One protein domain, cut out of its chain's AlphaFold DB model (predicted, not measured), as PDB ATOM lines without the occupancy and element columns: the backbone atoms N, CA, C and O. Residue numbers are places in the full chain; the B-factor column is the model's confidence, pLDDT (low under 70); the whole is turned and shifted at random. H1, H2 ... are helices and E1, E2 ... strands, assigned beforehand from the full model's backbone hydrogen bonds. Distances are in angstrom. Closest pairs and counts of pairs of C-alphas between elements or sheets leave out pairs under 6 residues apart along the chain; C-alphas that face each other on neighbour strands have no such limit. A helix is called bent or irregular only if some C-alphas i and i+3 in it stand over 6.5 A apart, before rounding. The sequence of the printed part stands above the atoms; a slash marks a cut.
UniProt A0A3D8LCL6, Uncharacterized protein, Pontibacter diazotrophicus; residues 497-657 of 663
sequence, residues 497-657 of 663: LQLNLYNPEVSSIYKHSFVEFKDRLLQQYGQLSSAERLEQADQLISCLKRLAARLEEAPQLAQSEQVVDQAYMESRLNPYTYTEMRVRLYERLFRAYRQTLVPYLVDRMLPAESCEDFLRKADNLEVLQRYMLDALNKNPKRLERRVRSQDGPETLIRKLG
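What this domain is: This is residues 497 to 657 of the 663 residues of an uncharacterized protein of Pontibacter diazotrophicus (UniProt A0A3D8LCL6). This is a long rod of two helical hairpins, H1 with H2 and H4 with H5, set one further along than the other and overlapping by parts of their helices, with H3 following H2 alongside H5. A two-stranded hairpin, E1 and E2, lies at one end of the rod and the turn from H1 to H2 at the other, while the short helices H6 and H7 pack on H4. H1, H2, H4 and H5 form an up-and-down bundle, each running against the one before it. The printed part has 161 residues, mostly helix, in the order H1 H2 H3 E1 E2 H4 H5 H6 H7, and its sheet, E1 - E2, is antiparallel. It is loose, with a radius of gyration of the C-alphas of 19.7 A and spans of 75 by 31 by 25 A.

How they stand to each other: E1, residues 569 to 573, and E2, residues 580 to 584, are a hairpin at 144 degrees; N 570 and O 583, 2.9 A, and N 583 and O 570, 2.8 A, are within hydrogen-bond range. The hub is H4, residues 587 to 603. It touches H5, residues 611 to 633, in a helical hairpin at a shallow tilt of 6 degrees, closest at the C-alphas of Leu 601 and Leu 621, 6.7 A. H4 touches H7, residues 649 to 656, at a steep tilt of 47 degrees, closest at the C-alphas of Leu 597 and Pro 649, 5.7 A. It also touches H6, residues 636 to 640, closest at the C-alphas of Leu 589 and Glu 640, 5.2 A. H3, residues 554 to 567, touches residues 621 to 629 of H5, the same way at a shallow tilt of 18 degrees; the closest C-alphas, Val 564 and Leu 629, are 6.2 A apart. H1, residues 504 to 526, touches H4 with residues 506 to 513 alone, closest at the C-alphas of Tyr 510 and Val 602, 5.7 A. H1 and H2, residues 530 to 552, form a helical hairpin, closest at the C-alphas of Tyr 525 and Arg 533, 6.5 A. H2 touches H5 with residues 543 to 550 alone, closest at the C-alphas of Cys 543 and Cys 611, 6.0 A. H2 and H3 meet only through their link. In H3, H6 and H7 every O i to N i+4 pair is within hydrogen-bond range; in H1 it is 18 of 19, H2 17 of 19, H4 11 of 13 and H5 15 of 19.

Where its parts are: H1 begins at C-alpha 504 (122.601, 108.170, 103.500) and is 32.8 A long. H2, 31.6 A, has a kink of 47 degrees near residue 537 and is irregular, C-alphas 535 and 538 being 7.0 A apart; H4, 23.3 A, is only just irregular, C-alphas 595 and 598 being 6.7 A apart. H3 is 20.1 A long, and H5 34.2 A with a kink of 29 degrees near residue 623. E1 is 13.1 A and E2 13.0 A long. H6 is 6.1 A long, and H7, 10.5 A, ends at C-alpha 656 (146.345, 101.300, 94.171).

The domain as a whole: The two C-alphas farthest apart, those of Ala 531 and Tyr 576, are 76.2 A apart. The printed part has no cut and no long link. Mean pLDDT of the printed part is 89.2; residues 573, 575 to 577 and 579 to 581 are under 70.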
ATOM      1  N   LEU A 497     118.582  99.239 111.350       84.75
ATOM      2  CA  LEU A 497     120.008  99.552 111.310       84.75
ATOM      3  C   LEU A 497     120.256 101.050 111.046       84.75
ATOM      4  O   LEU A 497     120.127 101.534 109.919       84.75
ATOM      5  N   GLN A 498     120.696 101.798 112.058       82.56
ATOM      6  CA  GLN A 498     121.139 103.189 111.890       82.56
ATOM      7  C   GLN A 498     122.561 103.237 111.312       82.56
ATOM      8  O   GLN A 498     123.547 103.425 112.024       82.56
ATOM      9  N   LEU A 499     122.662 103.025 109.999       80.62
ATOM     10  CA  LEU A 499     123.925 102.998 109.270       80.62
ATOM     11  C   LEU A 499     124.246 104.366 108.650       80.62
ATOM     12  O   LEU A 499     123.462 104.886 107.863       80.62
ATOM     13  N   ASN A 500     125.426 104.905 108.966       77.50
ATOM     14  CA  ASN A 500     125.930 106.180 108.442       77.50
ATOM     15  C   ASN A 500     127.212 105.976 107.606       77.50
ATOM     16  O   ASN A 500     128.257 106.549 107.907       77.50
ATOM     17  N   LEU A 501     127.157 105.151 106.554       75.19
ATOM     18  CA  LEU A 501     128.260 105.003 105.593       75.19
ATOM     19  C   LEU A 501     128.334 106.222 104.661       75.19
ATOM     20  O   LEU A 501     127.743 106.194 103.586       75.19
ATOM     21  N   TYR A 502     129.117 107.247 105.016       73.00
ATOM     22  CA  TYR A 502     129.523 108.410 104.189       73.00
ATOM     23  C   TYR A 502     128.430 109.362 103.654       73.00
ATOM     24  O   TYR A 502     128.644 110.576 103.655       73.00
ATOM     25  N   ASN A 503     127.338 108.819 103.117       78.38
ATOM     26  CA  ASN A 503     126.154 109.433 102.520       78.38
ATOM     27  C   ASN A 503     124.968 108.480 102.827       78.38
ATOM     28  O   ASN A 503     125.106 107.273 102.591       78.38
ATOM     29  N   PRO A 504     123.816 108.972 103.324       80.06
ATOM     30  CA  PRO A 504     122.601 108.170 103.500       80.06
ATOM     31  C   PRO A 504     122.227 107.280 102.304       80.06
ATOM     32  O   PRO A 504     121.788 106.153 102.506       80.06
ATOM     33  N   GLU A 505     122.462 107.730 101.071       84.38
ATOM     34  CA  GLU A 505     122.188 106.970  99.841       84.38
ATOM     35  C   GLU A 505     122.958 105.639  99.781       84.38
ATOM     36  O   GLU A 505     122.355 104.583  99.621       84.38
ATOM     37  N   VAL A 506     124.275 105.659 100.015       87.06
ATOM     38  CA  VAL A 506     125.128 104.451 100.028       87.06
ATOM     39  C   VAL A 506     124.701 103.493 101.143       87.06
ATOM     40  O   VAL A 506     124.720 102.275 100.973       87.06
ATOM     41  N   SER A 507     124.272 104.046 102.279       88.31
ATOM     42  CA  SER A 507     123.744 103.263 103.402       88.31
ATOM     43  C   SER A 507     122.407 102.599 103.049       88.31
ATOM     44  O   SER A 507     122.170 101.459 103.446       88.31
ATOM     45  N   SER A 508     121.564 103.282 102.267       88.31
ATOM     46  CA  SER A 508     120.308 102.750 101.734       88.31
ATOM     47  C   SER A 508     120.552 101.618 100.730       88.31
ATOM     48  O   SER A 508     120.011 100.529 100.907       88.31
ATOM     49  N   ILE A 509     121.434 101.816  99.741       91.00
ATOM     50  CA  ILE A 509     121.758 100.788  98.732       91.00
ATOM     51  C   ILE A 509     122.357  99.540  99.401       91.00
ATOM     52  O   ILE A 509     121.981  98.421  99.053       91.00
ATOM     53  N   TYR A 510     123.225  99.708 100.409       93.62
ATOM     54  CA  TYR A 510     123.784  98.585 101.175       93.62
ATOM     55  C   TYR A 510     122.686  97.751 101.847       93.62
ATOM     56  O   TYR A 510     122.634  96.541 101.643       93.62
ATOM     57  N   LYS A 511     121.768  98.389 102.588       93.88
ATOM     58  CA  LYS A 511     120.613  97.717 103.211       93.88
ATOM     59  C   LYS A 511     119.726  97.026 102.173       93.88
ATOM     60  O   LYS A 511     119.421  95.844 102.309       93.88
ATOM     61  N   HIS A 512     119.342  97.757 101.127       93.06
ATOM     62  CA  HIS A 512     118.444  97.269 100.085       93.06
ATOM     63  C   HIS A 512     119.031  96.059  99.351       93.06
ATOM     64  O   HIS A 512     118.306  95.113  99.064       93.06
ATOM     65  N   SER A 513     120.356  96.019  99.162       94.62
ATOM     66  CA  SER A 513     121.049  94.875  98.558       94.62
ATOM     67  C   SER A 513     120.855  93.570  99.341       94.62
ATOM     68  O   SER A 513     120.760  92.513  98.723       94.62
ATOM     69  N   PHE A 514     120.768  93.612 100.680       96.50
ATOM     70  CA  PHE A 514     120.453  92.420 101.487       96.50
ATOM     71  C   PHE A 514     118.998  91.982 101.307       96.50
ATOM     72  O   PHE A 514     118.745  90.785 101.182       96.50
ATOM     73  N   VAL A 515     118.059  92.933 101.277       94.75
ATOM     74  CA  VAL A 515     116.626  92.653 101.100       94.75
ATOM     75  C   VAL A 515     116.367  92.062  99.711       94.75
ATOM     76  O   VAL A 515     115.841  90.956  99.619       94.75
ATOM     77  N   GLU A 516     116.842  92.708  98.642       93.62
ATOM     78  CA  GLU A 516     116.674  92.227  97.263       93.62
ATOM     79  C   GLU A 516     117.345  90.857  97.046       93.62
ATOM     80  O   GLU A 516     116.782  89.975  96.393       93.62
ATOM     81  N   PHE A 517     118.532  90.631  97.623       96.44
ATOM     82  CA  PHE A 517     119.196  89.330  97.522       96.44
ATOM     83  C   PHE A 517     118.445  88.230  98.289       96.44
ATOM     84  O   PHE A 517     118.289  87.125  97.768       96.44
ATOM     85  N   LYS A 518     117.916  88.534  99.484       95.69
ATOM     86  CA  LYS A 518     117.005  87.652 100.233       95.69
ATOM     87  C   LYS A 518     115.765  87.321  99.393       95.69
ATOM     88  O   LYS A 518     115.447  86.144  99.253       95.69
ATOM     89  N   ASP A 519     115.107  88.306  98.781       91.00
ATOM     90  CA  ASP A 519     113.907  88.071  97.962       91.00
ATOM     91  C   ASP A 519     114.199  87.210  96.732       91.00
ATOM     92  O   ASP A 519     113.448  86.283  96.436       91.00
ATOM     93  N   ARG A 520     115.345  87.421  96.078       92.69
ATOM     94  CA  ARG A 520     115.803  86.578  94.964       92.69
ATOM     95  C   ARG A 520     116.007  85.119  95.378       92.69
ATOM     96  O   ARG A 520     115.625  84.219  94.631       92.69
ATOM     97  N   LEU A 521     116.581  84.870  96.558       93.88
ATOM     98  CA  LEU A 521     116.738  83.514  97.098       93.88
ATOM     99  C   LEU A 521     115.383  82.866  97.421       93.88
ATOM    100  O   LEU A 521     115.184  81.689  97.120       93.88
ATOM    101  N   LEU A 522     114.443  83.625  97.994       92.38
ATOM    102  CA  LEU A 522     113.084  83.149  98.271       92.38
ATOM    103  C   LEU A 522     112.311  82.843  96.980       92.38
ATOM    104  O   LEU A 522     111.641  81.816  96.917       92.38
ATOM    105  N   GLN A 523     112.453  83.674  95.943       89.06
ATOM    106  CA  GLN A 523     111.872  83.441  94.619       89.06
ATOM    107  C   GLN A 523     112.411  82.148  93.994       89.06
ATOM    108  O   GLN A 523     111.628  81.292  93.583       89.06
ATOM    109  N   GLN A 524     113.739  81.978  93.966       90.88
ATOM    110  CA  GLN A 524     114.383  80.768  93.442       90.88
ATOM    111  C   GLN A 524     113.927  79.509  94.189       90.88
ATOM    112  O   GLN A 524     113.639  78.493  93.562       90.88
ATOM    113  N   TYR A 525     113.820  79.575  95.518       92.38
ATOM    114  CA  TYR A 525     113.348  78.465  96.345       92.38
ATOM    115  C   TYR A 525     111.850  78.174  96.158       92.38
ATOM    116  O   TYR A 525     111.455  77.012  96.076       92.38
ATOM    117  N   GLY A 526     111.008  79.205  96.053       86.06
ATOM    118  CA  GLY A 526     109.559  79.063  95.878       86.06
ATOM    119  C   GLY A 526     109.156  78.437  94.536       86.06
ATOM    120  O   GLY A 526     108.105  77.809  94.450       86.06
ATOM    121  N   GLN A 527     110.008  78.544  93.511       86.81
ATOM    122  CA  GLN A 527     109.819  77.893  92.208       86.81
ATOM    123  C   GLN A 527     110.125  76.377  92.211       86.81
ATOM    124  O   GLN A 527     109.756  75.683  91.262       86.81
ATOM    125  N   LEU A 528     110.778  75.842  93.251       87.88
ATOM    126  CA  LEU A 528     111.164  74.427  93.335       87.88
ATOM    127  C   LEU A 528     109.980  73.498  93.669       87.88
ATOM    128  O   LEU A 528     109.027  73.864  94.368       87.88
ATOM    129  N   SER A 529     110.064  72.233  93.241       85.62
ATOM    130  CA  SER A 529     109.117  71.204  93.690       85.62
ATOM    131  C   SER A 529     109.247  70.940  95.197       85.62
ATOM    132  O   SER A 529     110.274  71.223  95.810       85.62
ATOM    133  N   SER A 530     108.215  70.373  95.832       81.06
ATOM    134  CA  SER A 530     108.237  70.132  97.288       81.06
ATOM    135  C   SER A 530     109.373  69.198  97.742       81.06
ATOM    136  O   SER A 530     109.866  69.352  98.856       81.06
ATOM    137  N   ALA A 531     109.822  68.273  96.886       85.25
ATOM    138  CA  ALA A 531     110.964  67.404  97.178       85.25
ATOM    139  C   ALA A 531     112.295  68.178  97.131       85.25
ATOM    140  O   ALA A 531     113.075  68.120  98.077       85.25
ATOM    141  N   GLU A 532     112.517  68.966  96.074       89.25
ATOM    142  CA  GLU A 532     113.710  69.813  95.929       89.25
ATOM    143  C   GLU A 532     113.784  70.885  97.024       89.25
ATOM    144  O   GLU A 532     114.863  71.154  97.552       89.25
ATOM    145  N   ARG A 533     112.639  71.459  97.427       87.88
ATOM    146  CA  ARG A 533     112.556  72.379  98.570       87.88
ATOM    147  C   ARG A 533     113.051  71.731  99.858       87.88
ATOM    148  O   ARG A 533     113.872  72.329 100.544       87.88
ATOM    149  N   LEU A 534     112.626  70.503 100.164       87.69
ATOM    150  CA  LEU A 534     113.068  69.799 101.371       87.69
ATOM    151  C   LEU A 534     114.591  69.556 101.385       87.69
ATOM    152  O   LEU A 534     115.209  69.653 102.445       87.69
ATOM    153  N   GLU A 535     115.204  69.295 100.225       90.38
ATOM    154  CA  GLU A 535     116.660  69.132 100.079       90.38
ATOM    155  C   GLU A 535     117.439  70.464 100.142       90.38
ATOM    156  O   GLU A 535     118.553  70.510 100.670       90.38
ATOM    157  N   GLN A 536     116.870  71.555  99.620       94.62
ATOM    158  CA  GLN A 536     117.520  72.873  99.543       94.62
ATOM    159  C   GLN A 536     117.287  73.761 100.775       94.62
ATOM    160  O   GLN A 536     118.075  74.674 101.037       94.62
ATOM    161  N   ALA A 537     116.238  73.504 101.556       93.94
ATOM    162  CA  ALA A 537     115.827  74.354 102.671       93.94
ATOM    163  C   ALA A 537     116.932  74.558 103.718       93.94
ATOM    164  O   ALA A 537     117.172  75.690 104.134       93.94
ATOM    165  N   ASP A 538     117.669  73.507 104.094       94.94
ATOM    166  CA  ASP A 538     118.757  73.620 105.078       94.94
ATOM    167  C   ASP A 538     119.926  74.489 104.557       94.94
ATOM    168  O   ASP A 538     120.580  75.193 105.336       94.94
ATOM    169  N   GLN A 539     120.154  74.517 103.236       95.94
ATOM    170  CA  GLN A 539     121.147  75.395 102.601       95.94
ATOM    171  C   GLN A 539     120.677  76.855 102.601       95.94
ATOM    172  O   GLN A 539     121.445  77.752 102.963       95.94
ATOM    173  N   LEU A 540     119.403  77.096 102.270       96.81
ATOM    174  CA  LEU A 540     118.796  78.427 102.319       96.81
ATOM    175  C   LEU A 540     118.781  78.987 103.751       96.81
ATOM    176  O   LEU A 540     119.223  80.111 103.968       96.81
ATOM    177  N   ILE A 541     118.379  78.189 104.741       97.31
ATOM    178  CA  ILE A 541     118.418  78.543 106.171       97.31
ATOM    179  C   ILE A 541     119.840  78.927 106.603       97.31
ATOM    180  O   ILE A 541     120.027  79.915 107.315       97.31
ATOM    181  N   SER A 542     120.854  78.168 106.168       97.62
ATOM    182  CA  SER A 542     122.262  78.493 106.435       97.62
ATOM    183  C   SER A 542     122.672  79.825 105.798       97.62
ATOM    184  O   SER A 542     123.332  80.640 106.446       97.62
ATOM    185  N   CYS A 543     122.238  80.085 104.561       98.06
ATOM    186  CA  CYS A 543     122.488  81.352 103.884       98.06
ATOM    187  C   CYS A 543     121.834  82.540 104.604       98.06
ATOM    188  O   CYS A 543     122.529  83.497 104.946       98.06
ATOM    189  N   LEU A 544     120.530  82.471 104.890       97.88
ATOM    190  CA  LEU A 544     119.791  83.558 105.538       97.88
ATOM    191  C   LEU A 544     120.368  83.882 106.928       97.88
ATOM    192  O   LEU A 544     120.559  85.052 107.245       97.88
ATOM    193  N   LYS A 545     120.778  82.872 107.712       98.12
ATOM    194  CA  LYS A 545     121.499  83.083 108.987       98.12
ATOM    195  C   LYS A 545     122.815  83.847 108.811       98.12
ATOM    196  O   LYS A 545     123.129  84.712 109.623       98.12
ATOM    197  N   ARG A 546     123.587  83.553 107.757       97.94
ATOM    198  CA  ARG A 546     124.840  84.270 107.449       97.94
ATOM    199  C   ARG A 546     124.581  85.702 106.968       97.94
ATOM    200  O   ARG A 546     125.353  86.589 107.318       97.94
ATOM    201  N   LEU A 547     123.508  85.933 106.207       97.44
ATOM    202  CA  LEU A 547     123.079  87.273 105.792       97.44
ATOM    203  C   LEU A 547     122.648  88.121 106.997       97.44
ATOM    204  O   LEU A 547     123.144  89.234 107.147       97.44
ATOM    205  N   ALA A 548     121.804  87.578 107.881       96.94
ATOM    206  CA  ALA A 548     121.376  88.246 109.111       96.94
ATOM    207  C   ALA A 548     122.579  88.618 109.995       96.94
ATOM    208  O   ALA A 548     122.772  89.793 110.294       96.94
ATOM    209  N   ALA A 549     123.458  87.657 110.305       96.19
ATOM    210  CA  ALA A 549     124.661  87.904 111.105       96.19
ATOM    211  C   ALA A 549     125.576  88.984 110.490       96.19
ATOM    212  O   ALA A 549     126.071  89.860 111.200       96.19
ATOM    213  N   ARG A 550     125.765  88.994 109.161       95.56
ATOM    214  CA  ARG A 550     126.584  90.028 108.502       95.56
ATOM    215  C   ARG A 550     125.923  91.412 108.515       95.56
ATOM    216  O   ARG A 550     126.624  92.425 108.479       95.56
ATOM    217  N   LEU A 551     124.596  91.471 108.593       94.44
ATOM    218  CA  LEU A 551     123.843  92.715 108.739       94.44
ATOM    219  C   LEU A 551     123.866  93.234 110.191       94.44
ATOM    220  O   LEU A 551     123.981  94.442 110.394       94.44
ATOM    221  N   GLU A 552     123.875  92.347 111.192       93.94
ATOM    222  CA  GLU A 552     124.131  92.696 112.603       93.94
ATOM    223  C   GLU A 552     125.543  93.265 112.830       93.94
ATOM    224  O   GLU A 552     125.737  94.134 113.679       93.94
ATOM    225  N   GLU A 553     126.533  92.822 112.049       93.12
ATOM    226  CA  GLU A 553     127.905  93.352 112.074       93.12
ATOM    227  C   GLU A 553     128.052  94.725 111.392       93.12
ATOM    228  O   GLU A 553     129.034  95.433 111.636       93.12
ATOM    229  N   ALA A 554     127.083  95.160 110.578       91.56
ATOM    230  CA  ALA A 554     127.173  96.395 109.794       91.56
ATOM    231  C   ALA A 554     127.468  97.692 110.597       91.56
ATOM    232  O   ALA A 554     128.172  98.555 110.064       91.56
ATOM    233  N   PRO A 555     127.055  97.876 111.872       90.19
ATOM    234  CA  PRO A 555     127.493  99.019 112.679       90.19
ATOM    235  C   PRO A 555     129.019  99.100 112.848       90.19
ATOM    236  O   PRO A 555     129.569 100.199 112.920       90.19
ATOM    237  N   GLN A 556     129.725  97.962 112.858       89.81
ATOM    238  CA  GLN A 556     131.192  97.923 112.927       89.81
ATOM    239  C   GLN A 556     131.834  98.467 111.643       89.81
ATOM    240  O   GLN A 556     132.909  99.067 111.697       89.81
ATOM    241  N   LEU A 557     131.156  98.335 110.497       88.06
ATOM    242  CA  LEU A 557     131.581  98.917 109.223       88.06
ATOM    243  C   LEU A 557     131.505 100.454 109.265       88.06
ATOM    244  O   LEU A 557     132.428 101.124 108.805       88.06
ATOM    245  N   ALA A 558     130.458 101.024 109.873       87.62
ATOM    246  CA  ALA A 558     130.348 102.473 110.079       87.62
ATOM    247  C   ALA A 558     131.351 103.001 111.126       87.62
ATOM    248  O   ALA A 558     131.942 104.059 110.933       87.62
ATOM    249  N   GLN A 559     131.621 102.254 112.201       87.44
ATOM    250  CA  GLN A 559     132.691 102.606 113.150       87.44
ATOM    251  C   GLN A 559     134.074 102.569 112.483       87.44
ATOM    252  O   GLN A 559     134.889 103.470 112.675       87.44
ATOM    253  N   SER A 560     134.328 101.557 111.651       87.62
ATOM    254  CA  SER A 560     135.575 101.427 110.890       87.62
ATOM    255  C   SER A 560     135.746 102.547 109.858       87.62
ATOM    256  O   SER A 560     136.869 102.987 109.619       87.62
ATOM    257  N   GLU A 561     134.651 103.072 109.298       88.62
ATOM    258  CA  GLU A 561     134.670 104.283 108.470       88.62
ATOM    259  C   GLU A 561     135.169 105.496 109.256       88.62
ATOM    260  O   GLU A 561     136.126 106.134 108.821       88.62
ATOM    261  N   GLN A 562     134.609 105.745 110.444       88.81
ATOM    262  CA  GLN A 562     135.021 106.859 111.302       88.81
ATOM    263  C   GLN A 562     136.494 106.749 111.717       88.81
ATOM    264  O   GLN A 562     137.200 107.757 111.768       88.81
ATOM    265  N   VAL A 563     136.987 105.531 111.969       92.06
ATOM    266  CA  VAL A 563     138.412 105.277 112.242       92.06
ATOM    267  C   VAL A 563     139.279 105.618 111.025       92.06
ATOM    268  O   VAL A 563     140.325 106.249 111.189       92.06
ATOM    269  N   VAL A 564     138.853 105.270 109.804       92.06
ATOM    270  CA  VAL A 564     139.562 105.671 108.573       92.06
ATOM    271  C   VAL A 564     139.503 107.187 108.367       92.06
ATOM    272  O   VAL A 564     140.532 107.782 108.058       92.06
ATOM    273  N   ASP A 565     138.355 107.840 108.567       91.00
ATOM    274  CA  ASP A 565     138.235 109.298 108.438       91.00
ATOM    275  C   ASP A 565     139.182 110.028 109.399       91.00
ATOM    276  O   ASP A 565     139.992 110.851 108.967       91.00
ATOM    277  N   GLN A 566     139.164 109.649 110.682       90.88
ATOM    278  CA  GLN A 566     140.035 110.222 111.708       90.88
ATOM    279  C   GLN A 566     141.522 109.968 111.432       90.88
ATOM    280  O   GLN A 566     142.328 110.876 111.635       90.88
ATOM    281  N   ALA A 567     141.894 108.781 110.939       92.75
ATOM    282  CA  ALA A 567     143.278 108.452 110.588       92.75
ATOM    283  C   ALA A 567     143.814 109.267 109.391       92.75
ATOM    284  O   ALA A 567     145.026 109.429 109.245       92.75
ATOM    285  N   TYR A 568     142.926 109.806 108.550       93.94
ATOM    286  CA  TYR A 568     143.264 110.704 107.441       93.94
ATOM    287  C   TYR A 568     143.172 112.195 107.816       93.94
ATOM    288  O   TYR A 568     143.246 113.047 106.930       93.94
ATOM    289  N   MET A 569     143.068 112.543 109.101       90.94
ATOM    290  CA  MET A 569     143.113 113.925 109.593       90.94
ATOM    291  C   MET A 569     144.398 114.194 110.384       90.94
ATOM    292  O   MET A 569     144.723 113.466 111.318       90.94
ATOM    293  N   GLU A 570     145.083 115.292 110.077       88.44
ATOM    294  CA  GLU A 570     146.234 115.802 110.832       88.44
ATOM    295  C   GLU A 570     145.854 117.134 111.486       88.44
ATOM    296  O   GLU A 570     145.257 117.986 110.825       88.44
ATOM    297  N   SER A 571     146.192 117.335 112.764       85.12
ATOM    298  CA  SER A 571     146.089 118.675 113.353       85.12
ATOM    299  C   SER A 571     147.251 119.537 112.873       85.12
ATOM    300  O   SER A 571     148.405 119.098 112.864       85.12
ATOM    301  N   ARG A 572     146.953 120.760 112.438       78.38
ATOM    302  CA  ARG A 572     147.947 121.748 112.025       78.38
ATOM    303  C   ARG A 572     147.595 123.095 112.613       78.38
ATOM    304  O   ARG A 572     146.468 123.550 112.466       78.38
ATOM    305  N   LEU A 573     148.582 123.782 113.173       68.94
ATOM    306  CA  LEU A 573     148.429 125.183 113.538       68.94
ATOM    307  C   LEU A 573     148.151 126.020 112.277       68.94
ATOM    308  O   LEU A 573     148.962 126.037 111.346       68.94
ATOM    309  N   ASN A 574     147.023 126.723 112.248       70.94
ATOM    310  CA  ASN A 574     146.737 127.726 111.234       70.94
ATOM    311  C   ASN A 574     147.616 128.964 111.511       70.94
ATOM    312  O   ASN A 574     147.424 129.624 112.532       70.94
ATOM    313  N   PRO A 575     148.562 129.329 110.626       57.44
ATOM    314  CA  PRO A 575     149.513 130.409 110.896       57.44
ATOM    315  C   PRO A 575     148.885 131.813 110.876       57.44
ATOM    316  O   PRO A 575     149.567 132.779 111.207       57.44
ATOM    317  N   TYR A 576     147.619 131.945 110.463       58.66
ATOM    318  CA  TYR A 576     146.905 133.224 110.408       58.66
ATOM    319  C   TYR A 576     146.016 133.469 111.632       58.66
ATOM    320  O   TYR A 576     145.871 134.615 112.048       58.66
ATOM    321  N   THR A 577     145.431 132.413 112.207       63.47
ATOM    322  CA  THR A 577     144.559 132.491 113.395       63.47
ATOM    323  C   THR A 577     145.235 132.010 114.676       63.47
ATOM    324  O   THR A 577     144.715 132.273 115.752       63.47
ATOM    325  N   TYR A 578     146.379 131.322 114.576       70.06
ATOM    326  CA  TYR A 578     147.059 130.627 115.680       70.06
ATOM    327  C   TYR A 578     146.197 129.567 116.390       70.06
ATOM    328  O   TYR A 578     146.514 129.165 117.504       70.06
ATOM    329  N   THR A 579     145.152 129.067 115.727       56.12
ATOM    330  CA  THR A 579     144.315 127.958 116.207       56.12
ATOM    331  C   THR A 579     144.732 126.636 115.564       56.12
ATOM    332  O   THR A 579     145.207 126.615 114.422       56.12
ATOM    333  N   GLU A 580     144.564 125.517 116.270       60.56
ATOM    334  CA  GLU A 580     144.665 124.197 115.645       60.56
ATOM    335  C   GLU A 580     143.510 124.006 114.649       60.56
ATOM    336  O   GLU A 580     142.346 124.207 114.974       60.56
ATOM    337  N   MET A 581     143.823 123.614 113.415       61.44
ATOM    338  CA  MET A 581     142.836 123.220 112.414       61.44
ATOM    339  C   MET A 581     143.101 121.789 111.952       61.44
ATOM    340  O   MET A 581     144.233 121.414 111.630       61.44
ATOM    341  N   ARG A 582     142.047 120.972 111.864       79.31
ATOM    342  CA  ARG A 582     142.158 119.614 111.318       79.31
ATOM    343  C   ARG A 582     142.191 119.674 109.795       79.31
ATOM    344  O   ARG A 582     141.216 120.053 109.152       79.31
ATOM    345  N   VAL A 583     143.322 119.287 109.213       82.12
ATOM    346  CA  VAL A 583     143.535 119.239 107.764       82.12
ATOM    347  C   VAL A 583     143.514 117.790 107.299       82.12
ATOM    348  O   VAL A 583     144.204 116.931 107.849       82.12
ATOM    349  N   ARG A 584     142.749 117.514 106.240       92.31
ATOM    350  CA  ARG A 584     142.694 116.183 105.640       92.31
ATOM    351  C   ARG A 584     143.987 115.866 104.883       92.31
ATOM    352  O   ARG A 584     144.378 116.570 103.954       92.31
ATOM    353  N   LEU A 585     144.633 114.774 105.266       91.06
ATOM    354  CA  LEU A 585     145.762 114.185 104.560       91.06
ATOM    355  C   LEU A 585     145.291 113.466 103.290       91.06
ATOM    356  O   LEU A 585     144.238 112.836 103.281       91.06
ATOM    357  N   TYR A 586     146.119 113.505 102.241       93.62
ATOM    358  CA  TYR A 586     145.938 112.718 101.007       93.62
ATOM    359  C   TYR A 586     144.515 112.828 100.432       93.62
ATOM    360  O   TYR A 586     143.822 111.830 100.226       93.62
ATOM    361  N   GLU A 587     144.070 114.072 100.229       91.38
ATOM    362  CA  GLU A 587     142.689 114.402  99.874       91.38
ATOM    363  C   GLU A 587     142.197 113.624  98.649       91.38
ATOM    364  O   GLU A 587     141.067 113.144  98.658       91.38
ATOM    365  N   ARG A 588     143.023 113.430  97.607       91.62
ATOM    366  CA  ARG A 588     142.589 112.722  96.391       91.62
ATOM    367  C   ARG A 588     142.391 111.237  96.649       91.62
ATOM    368  O   ARG A 588     141.400 110.680  96.186       91.62
ATOM    369  N   LEU A 589     143.306 110.603  97.383       92.88
ATOM    370  CA  LEU A 589     143.204 109.202  97.784       92.88
ATOM    371  C   LEU A 589     141.977 108.972  98.671       92.88
ATOM    372  O   LEU A 589     141.193 108.065  98.395       92.88
ATOM    373  N   PHE A 590     141.768 109.822  99.680       92.94
ATOM    374  CA  PHE A 590     140.599 109.733 100.554       92.94
ATOM    375  C   PHE A 590     139.289 109.990  99.793       92.94
ATOM    376  O   PHE A 590     138.305 109.275  99.976       92.94
ATOM    377  N   ARG A 591     139.276 110.968  98.880       92.12
ATOM    378  CA  ARG A 591     138.122 111.273  98.027       92.12
ATOM    379  C   ARG A 591     137.788 110.123  97.083       92.12
ATOM    380  O   ARG A 591     136.626 109.761  96.985       92.12
ATOM    381  N   ALA A 592     138.785 109.514  96.441       92.81
ATOM    382  CA  ALA A 592     138.595 108.347  95.578       92.81
ATOM    383  C   ALA A 592     138.067 107.127  96.354       92.81
ATOM    384  O   ALA A 592     137.233 106.381  95.849       92.81
ATOM    385  N   TYR A 593     138.504 106.947  97.601       93.19
ATOM    386  CA  TYR A 593     137.935 105.964  98.519       93.19
ATOM    387  C   TYR A 593     136.451 106.241  98.812       93.19
ATOM    388  O   TYR A 593     135.598 105.429  98.451       93.19
ATOM    389  N   ARG A 594     136.136 107.414  99.377       92.25
ATOM    390  CA  ARG A 594     134.786 107.783  99.839       92.25
ATOM    391  C   ARG A 594     133.764 107.978  98.712       92.25
ATOM    392  O   ARG A 594     132.611 107.602  98.873       92.25
ATOM    393  N   GLN A 595     134.157 108.601  97.601       91.44
ATOM    394  CA  GLN A 595     133.248 109.050  96.532       91.44
ATOM    395  C   GLN A 595     133.263 108.153  95.287       91.44
ATOM    396  O   GLN A 595     132.565 108.450  94.322       91.44
ATOM    397  N   THR A 596     134.079 107.095  95.245       91.94
ATOM    398  CA  THR A 596     134.174 106.233  94.052       91.94
ATOM    399  C   THR A 596     134.287 104.759  94.403       91.94
ATOM    400  O   THR A 596     133.498 103.967  93.904       91.94
ATOM    401  N   LEU A 597     135.231 104.371  95.266       93.62
ATOM    402  CA  LEU A 597     135.452 102.957  95.580       93.62
ATOM    403  C   LEU A 597     134.353 102.366  96.465       93.62
ATOM    404  O   LEU A 597     133.914 101.257  96.188       93.62
ATOM    405  N   VAL A 598     133.894 103.084  97.494       92.69
ATOM    406  CA  VAL A 598     132.819 102.577  98.360       92.69
ATOM    407  C   VAL A 598     131.488 102.440  97.611       92.69
ATOM    408  O   VAL A 598     130.972 101.325  97.634       92.69
ATOM    409  N   PRO A 599     130.941 103.478  96.931       93.50
ATOM    410  CA  PRO A 599     129.691 103.327  96.183       93.50
ATOM    411  C   PRO A 599     129.776 102.170  95.186       93.50
ATOM    412  O   PRO A 599     128.971 101.255  95.248       93.50
ATOM    413  N   TYR A 600     130.863 102.108  94.405       93.19
ATOM    414  CA  TYR A 600     131.097 101.017  93.459       93.19
ATOM    415  C   TYR A 600     131.092  99.620  94.099       93.19
ATOM    416  O   TYR A 600     130.620  98.678  93.475       93.19
ATOM    417  N   LEU A 601     131.637  99.441  95.309       92.75
ATOM    418  CA  LEU A 601     131.607  98.136  95.978       92.75
ATOM    419  C   LEU A 601     130.211  97.772  96.489       92.75
ATOM    420  O   LEU A 601     129.844  96.605  96.394       92.75
ATOM    421  N   VAL A 602     129.450  98.750  96.988       92.75
ATOM    422  CA  VAL A 602     128.053  98.562  97.407       92.75
ATOM    423  C   VAL A 602     127.179  98.226  96.195       92.75
ATOM    424  O   VAL A 602     126.531  97.185  96.190       92.75
ATOM    425  N   ASP A 603     127.263  99.014  95.120       91.38
ATOM    426  CA  ASP A 603     126.542  98.780  93.861       91.38
ATOM    427  C   ASP A 603     126.851  97.396  93.266       91.38
ATOM    428  O   ASP A 603     126.000  96.783  92.629       91.38
ATOM    429  N   ARG A 604     128.075  96.884  93.475       92.38
ATOM    430  CA  ARG A 604     128.543  95.569  93.000       92.38
ATOM    431  C   ARG A 604     128.196  94.395  93.911       92.38
ATOM    432  O   ARG A 604     128.525  93.263  93.547       92.38
ATOM    433  N   MET A 605     127.542  94.619  95.053       93.19
ATOM    434  CA  MET A 605     126.925  93.530  95.824       93.19
ATOM    435  C   MET A 605     125.857  92.816  94.991       93.19
ATOM    436  O   MET A 605     125.681  91.606  95.121       93.19
ATOM    437  N   LEU A 606     125.239  93.542  94.056       90.81
ATOM    438  CA  LEU A 606     124.373  93.001  93.022       90.81
ATOM    439  C   LEU A 606     124.985  93.225  91.616       90.81
ATOM    440  O   LEU A 606     125.721  94.182  91.389       90.81
ATOM    441  N   PRO A 607     124.727  92.334  90.641       88.38
ATOM    442  CA  PRO A 607     124.174  90.999  90.828       88.38
ATOM    443  C   PRO A 607     125.175  90.087  91.557       88.38
ATOM    444  O   PRO A 607     126.365  90.063  91.234       88.38
ATOM    445  N   ALA A 608     124.680  89.303  92.515       91.06
ATOM    446  CA  ALA A 608     125.380  88.141  93.051       91.06
ATOM    447  C   ALA A 608     124.725  86.852  92.543       91.06
ATOM    448  O   ALA A 608     123.500  86.793  92.402       91.06
ATOM    449  N   GLU A 609     125.550  85.844  92.255       91.00
ATOM    450  CA  GLU A 609     125.099  84.546  91.722       91.00
ATOM    451  C   GLU A 609     124.804  83.525  92.829       91.00
ATOM    452  O   GLU A 609     123.999  82.617  92.640       91.00
ATOM    453  N   SER A 610     125.451  83.660  93.989       94.75
ATOM    454  CA  SER A 610     125.318  82.733  95.113       94.75
ATOM    455  C   SER A 610     125.467  83.443  96.456       94.75
ATOM    456  O   SER A 610     125.972  84.565  96.538       94.75
ATOM    457  N   CYS A 611     125.063  82.766  97.533       95.62
ATOM    458  CA  CYS A 611     125.198  83.291  98.891       95.62
ATOM    459  C   CYS A 611     126.655  83.616  99.263       95.62
ATOM    460  O   CYS A 611     126.936  84.623  99.910       95.62
ATOM    461  N   GLU A 612     127.596  82.774  98.829       95.81
ATOM    462  CA  GLU A 612     129.021  82.976  99.099       95.81
ATOM    463  C   GLU A 612     129.589  84.148  98.302       95.81
ATOM    464  O   GLU A 612     130.403  84.903  98.830       95.81
ATOM    465  N   ASP A 613     129.131  84.334  97.062       95.00
ATOM    466  CA  ASP A 613     129.491  85.484  96.241       95.00
ATOM    467  C   ASP A 613     128.984  86.798  96.857       95.00
ATOM    468  O   ASP A 613     129.772  87.729  97.020       95.00
ATOM    469  N   PHE A 614     127.716  86.854  97.284       96.06
ATOM    470  CA  PHE A 614     127.140  88.037  97.934       96.06
ATOM    471  C   PHE A 614     127.874  88.408  99.231       96.06
ATOM    472  O   PHE A 614     128.293  89.552  99.402       96.06
ATOM    473  N   LEU A 615     128.093  87.441 100.130       95.19
ATOM    474  CA  LEU A 615     128.790  87.681 101.399       95.19
ATOM    475  C   LEU A 615     130.237  88.144 101.166       95.19
ATOM    476  O   LEU A 615     130.661  89.159 101.715       95.19
ATOM    477  N   ARG A 616     130.963  87.486 100.254       94.44
ATOM    478  CA  ARG A 616     132.307  87.899  99.816       94.44
ATOM    479  C   ARG A 616     132.316  89.308  99.207       94.44
ATOM    480  O   ARG A 616     133.295  90.039  99.371       94.44
ATOM    481  N   LYS A 617     131.257  89.698  98.489       94.19
ATOM    482  CA  LYS A 617     131.095  91.050  97.936       94.19
ATOM    483  C   LYS A 617     130.889  92.092  99.035       94.19
ATOM    484  O   LYS A 617     131.578  93.109  98.990       94.19
ATOM    485  N   ALA A 618     130.053  91.811 100.037       92.50
ATOM    486  CA  ALA A 618     129.892  92.659 101.221       92.50
ATOM    487  C   ALA A 618     131.225  92.833 101.986       92.50
ATOM    488  O   ALA A 618     131.612  93.953 102.330       92.50
ATOM    489  N   ASP A 619     131.991  91.749 102.153       92.75
ATOM    490  CA  ASP A 619     133.289  91.750 102.844       92.75
ATOM    491  C   ASP A 619     134.354  92.641 102.178       92.75
ATOM    492  O   ASP A 619     135.283  93.109 102.846       92.75
ATOM    493  N   ASN A 620     134.223  92.941 100.878       92.94
ATOM    494  CA  ASN A 620     135.160  93.830 100.184       92.94
ATOM    495  C   ASN A 620     135.194  95.248 100.783       92.94
ATOM    496  O   ASN A 620     136.223  95.916 100.667       92.94
ATOM    497  N   LEU A 621     134.117  95.716 101.429       92.25
ATOM    498  CA  LEU A 621     134.082  97.031 102.084       92.25
ATOM    499  C   LEU A 621     135.034  97.086 103.283       92.25
ATOM    500  O   LEU A 621     135.799  98.040 103.435       92.25
ATOM    501  N   GLU A 622     135.051  96.029 104.089       92.06
ATOM    502  CA  GLU A 622     135.940  95.896 105.242       92.06
ATOM    503  C   GLU A 622     137.402  95.698 104.795       92.06
ATOM    504  O   GLU A 622     138.327  96.292 105.354       92.06
ATOM    505  N   VAL A 623     137.625  94.932 103.719       93.69
ATOM    506  CA  VAL A 623     138.947  94.799 103.075       93.69
ATOM    507  C   VAL A 623     139.446  96.150 102.550       93.69
ATOM    508  O   VAL A 623     140.626  96.472 102.718       93.69
ATOM    509  N   LEU A 624     138.569  96.967 101.957       94.00
ATOM    510  CA  LEU A 624     138.892  98.316 101.492       94.00
ATOM    511  C   LEU A 624     139.230  99.255 102.663       94.00
ATOM    512  O   LEU A 624     140.226  99.973 102.592       94.00
ATOM    513  N   GLN A 625     138.462  99.221 103.756       93.06
ATOM    514  CA  GLN A 625     138.746  99.987 104.977       93.06
ATOM    515  C   GLN A 625     140.105  99.611 105.581       93.06
ATOM    516  O   GLN A 625     140.949 100.483 105.810       93.06
ATOM    517  N   ARG A 626     140.371  98.307 105.756       93.50
ATOM    518  CA  ARG A 626     141.671  97.800 106.232       93.50
ATOM    519  C   ARG A 626     142.816  98.219 105.304       93.50
ATOM    520  O   ARG A 626     143.852  98.671 105.789       93.50
ATOM    521  N   TYR A 627     142.619  98.165 103.982       94.56
ATOM    522  CA  TYR A 627     143.590  98.677 103.009       94.56
ATOM    523  C   TYR A 627     143.872 100.177 103.199       94.56
ATOM    524  O   TYR A 627     145.030 100.587 103.111       94.56
ATOM    525  N   MET A 628     142.858 101.005 103.470       94.00
ATOM    526  CA  MET A 628     143.047 102.451 103.643       94.00
ATOM    527  C   MET A 628     143.854 102.804 104.894       94.00
ATOM    528  O   MET A 628     144.692 103.707 104.822       94.00
ATOM    529  N   LEU A 629     143.672 102.080 106.002       93.31
ATOM    530  CA  LEU A 629     144.521 102.219 107.195       93.31
ATOM    531  C   LEU A 629     145.972 101.810 106.888       93.31
ATOM    532  O   LEU A 629     146.916 102.544 107.183       93.31
ATOM    533  N   ASP A 630     146.154 100.682 106.201       93.12
ATOM    534  CA  ASP A 630     147.460 100.191 105.747       93.12
ATOM    535  C   ASP A 630     148.177 101.154 104.782       93.12
ATOM    536  O   ASP A 630     149.408 101.263 104.791       93.12
ATOM    537  N   ALA A 631     147.423 101.857 103.934       92.06
ATOM    538  CA  ALA A 631     147.944 102.768 102.920       92.06
ATOM    539  C   ALA A 631     148.712 103.957 103.526       92.06
ATOM    540  O   ALA A 631     149.688 104.416 102.923       92.06
ATOM    541  N   LEU A 632     148.348 104.395 104.739       89.56
ATOM    542  CA  LEU A 632     149.071 105.426 105.497       89.56
ATOM    543  C   LEU A 632     150.501 104.990 105.856       89.56
ATOM    544  O   LEU A 632     151.424 105.804 105.830       89.56
ATOM    545  N   ASN A 633     150.710 103.694 106.097       88.69
ATOM    546  CA  ASN A 633     152.022 103.118 106.405       88.69
ATOM    547  C   ASN A 633     152.826 102.765 105.135       88.69
ATOM    548  O   ASN A 633     154.056 102.727 105.152       88.69
ATOM    549  N   LYS A 634     152.152 102.544 103.998       84.62
ATOM    550  CA  LYS A 634     152.735 102.027 102.741       84.62
ATOM    551  C   LYS A 634     153.076 103.125 101.714       84.62
ATOM    552  O   LYS A 634     152.891 102.952 100.510       84.62
ATOM    553  N   ASN A 635     153.656 104.236 102.183       87.25
ATOM    554  CA  ASN A 635     154.052 105.415 101.387       87.25
ATOM    555  C   ASN A 635     152.858 106.140 100.705       87.25
ATOM    556  O   ASN A 635     152.760 106.182  99.470       87.25
ATOM    557  N   PRO A 636     151.971 106.774 101.495       88.38
ATOM    558  CA  PRO A 636     150.732 107.388 101.005       88.38
ATOM    559  C   PRO A 636     150.969 108.532 100.008       88.38
ATOM    560  O   PRO A 636     150.221 108.670  99.044       88.38
ATOM    561  N   LYS A 637     152.082 109.279 100.122       90.88
ATOM    562  CA  LYS A 637     152.494 110.299  99.130       90.88
ATOM    563  C   LYS A 637     152.643 109.732  97.711       90.88
ATOM    564  O   LYS A 637     152.455 110.464  96.739       90.88
ATOM    565  N   ARG A 638     153.004 108.451  97.563       92.44
ATOM    566  CA  ARG A 638     153.089 107.782  96.254       92.44
ATOM    567  C   ARG A 638     151.713 107.366  95.738       92.44
ATOM    568  O   ARG A 638     151.495 107.452  94.531       92.44
ATOM    569  N   LEU A 639     150.816 106.930  96.622       91.31
ATOM    570  CA  LEU A 639     149.443 106.538  96.285       91.31
ATOM    571  C   LEU A 639     148.616 107.762  95.861       91.31
ATOM    572  O   LEU A 639     148.061 107.762  94.767       91.31
ATOM    573  N   GLU A 640     148.681 108.851  96.629       91.81
ATOM    574  CA  GLU A 640     148.067 110.154  96.321       91.81
ATOM    575  C   GLU A 640     148.428 110.668  94.915       91.81
ATOM    576  O   GLU A 640     147.583 111.163  94.176       91.81
ATOM    577  N   ARG A 641     149.689 110.497  94.491       91.12
ATOM    578  CA  ARG A 641     150.157 110.894  93.148       91.12
ATOM    579  C   ARG A 641     149.664 109.988  92.012       91.12
ATOM    580  O   ARG A 641     149.755 110.390  90.853       91.12
ATOM    581  N   ARG A 642     149.210 108.763  92.304       90.94
ATOM    582  CA  ARG A 642     148.658 107.833  91.296       90.94
ATOM    583  C   ARG A 642     147.188 108.112  90.997       90.94
ATOM    584  O   ARG A 642     146.765 107.872  89.864       90.94
ATOM    585  N   VAL A 643     146.453 108.601  91.996       92.06
ATOM    586  CA  VAL A 643     145.028 108.927  91.919       92.06
ATOM    587  C   VAL A 643     144.817 110.230  91.147       92.06
ATOM    588  O   VAL A 643     145.434 111.262  91.428       92.06
ATOM    589  N   ARG A 644     143.927 110.187  90.157       88.00
ATOM    590  CA  ARG A 644     143.418 111.347  89.416       88.00
ATOM    591  C   ARG A 644     141.908 111.439  89.616       88.00
ATOM    592  O   ARG A 644     141.242 110.419  89.720       88.00
ATOM    593  N   SER A 645     141.362 112.651  89.572       77.12
ATOM    594  CA  SER A 645     139.917 112.911  89.708       77.12
ATOM    595  C   SER A 645     139.039 112.294  88.608       77.12
ATOM    596  O   SER A 645     137.826 112.286  88.744       77.12
ATOM    597  N   GLN A 646     139.644 111.803  87.523       80.00
ATOM    598  CA  GLN A 646     138.975 111.155  86.388       80.00
ATOM    599  C   GLN A 646     139.152 109.623  86.390       80.00
ATOM    600  O   GLN A 646     138.744 108.956  85.442       80.00
ATOM    601  N   ASP A 647     139.832 109.051  87.391       85.38
ATOM    602  CA  ASP A 647     140.068 107.609  87.440       85.38
ATOM    603  C   ASP A 647     138.796 106.869  87.877       85.38
ATOM    604  O   ASP A 647     138.374 106.980  89.024       85.38
ATOM    605  N   GLY A 648     138.221 106.067  86.976       88.88
ATOM    606  CA  GLY A 648     137.113 105.166  87.304       88.88
ATOM    607  C   GLY A 648     137.508 104.037  88.277       88.88
ATOM    608  O   GLY A 648     138.703 103.741  88.434       88.88
ATOM    609  N   PRO A 649     136.522 103.369  88.905       91.56
ATOM    610  CA  PRO A 649     136.732 102.443  90.021       91.56
ATOM    611  C   PRO A 649     137.692 101.284  89.714       91.56
ATOM    612  O   PRO A 649     138.638 101.072  90.476       91.56
ATOM    613  N   GLU A 650     137.571 100.580  88.580       90.94
ATOM    614  CA  GLU A 650     138.498  99.479  88.257       90.94
ATOM    615  C   GLU A 650     139.929  99.987  88.010       90.94
ATOM    616  O   GLU A 650     140.920  99.310  88.308       90.94
ATOM    617  N   THR A 651     140.064 101.214  87.496       91.88
ATOM    618  CA  THR A 651     141.371 101.854  87.305       91.88
ATOM    619  C   THR A 651     141.999 102.259  88.634       91.88
ATOM    620  O   THR A 651     143.208 102.066  88.792       91.88
ATOM    621  N   LEU A 652     141.211 102.745  89.597       92.19
ATOM    622  CA  LEU A 652     141.663 103.014  90.963       92.19
ATOM    623  C   LEU A 652     142.133 101.730  91.657       92.19
ATOM    624  O   LEU A 652     143.282 101.688  92.100       92.19
ATOM    625  N   ILE A 653     141.316 100.667  91.663       90.62
ATOM    626  CA  ILE A 653     141.658  99.360  92.260       90.62
ATOM    627  C   ILE A 653     143.003  98.856  91.715       90.62
ATOM    628  O   ILE A 653     143.923  98.565  92.485       90.62
ATOM    629  N   ARG A 654     143.172  98.862  90.386       89.62
ATOM    630  CA  ARG A 654     144.414  98.448  89.710       89.62
ATOM    631  C   ARG A 654     145.622  99.343  90.026       89.62
ATOM    632  O   ARG A 654     146.728  98.834  90.183       89.62
ATOM    633  N   LYS A 655     145.452 100.669  90.091       89.94
ATOM    634  CA  LYS A 655     146.548 101.628  90.366       89.94
ATOM    635  C   LYS A 655     147.030 101.585  91.814       89.94
ATOM    636  O   LYS A 655     148.221 101.791  92.080       89.94
ATOM    637  N   LEU A 656     146.099 101.380  92.737       88.31
ATOM    638  CA  LEU A 656     146.345 101.300  94.171       88.31
ATOM    639  C   LEU A 656     146.819  99.895  94.578       88.31
ATOM    640  O   LEU A 656     147.587  99.765  95.530       88.31
ATOM    641  N   GLY A 657     146.464  98.864  93.804       88.19
ATOM    642  CA  GLY A 657     146.796  97.472  94.111       88.19
ATOM    643  C   GLY A 657     145.978  96.949  95.288       88.19
ATOM    644  O   GLY A 657     146.506  96.227  96.129       88.19
TER     645      GLY A 657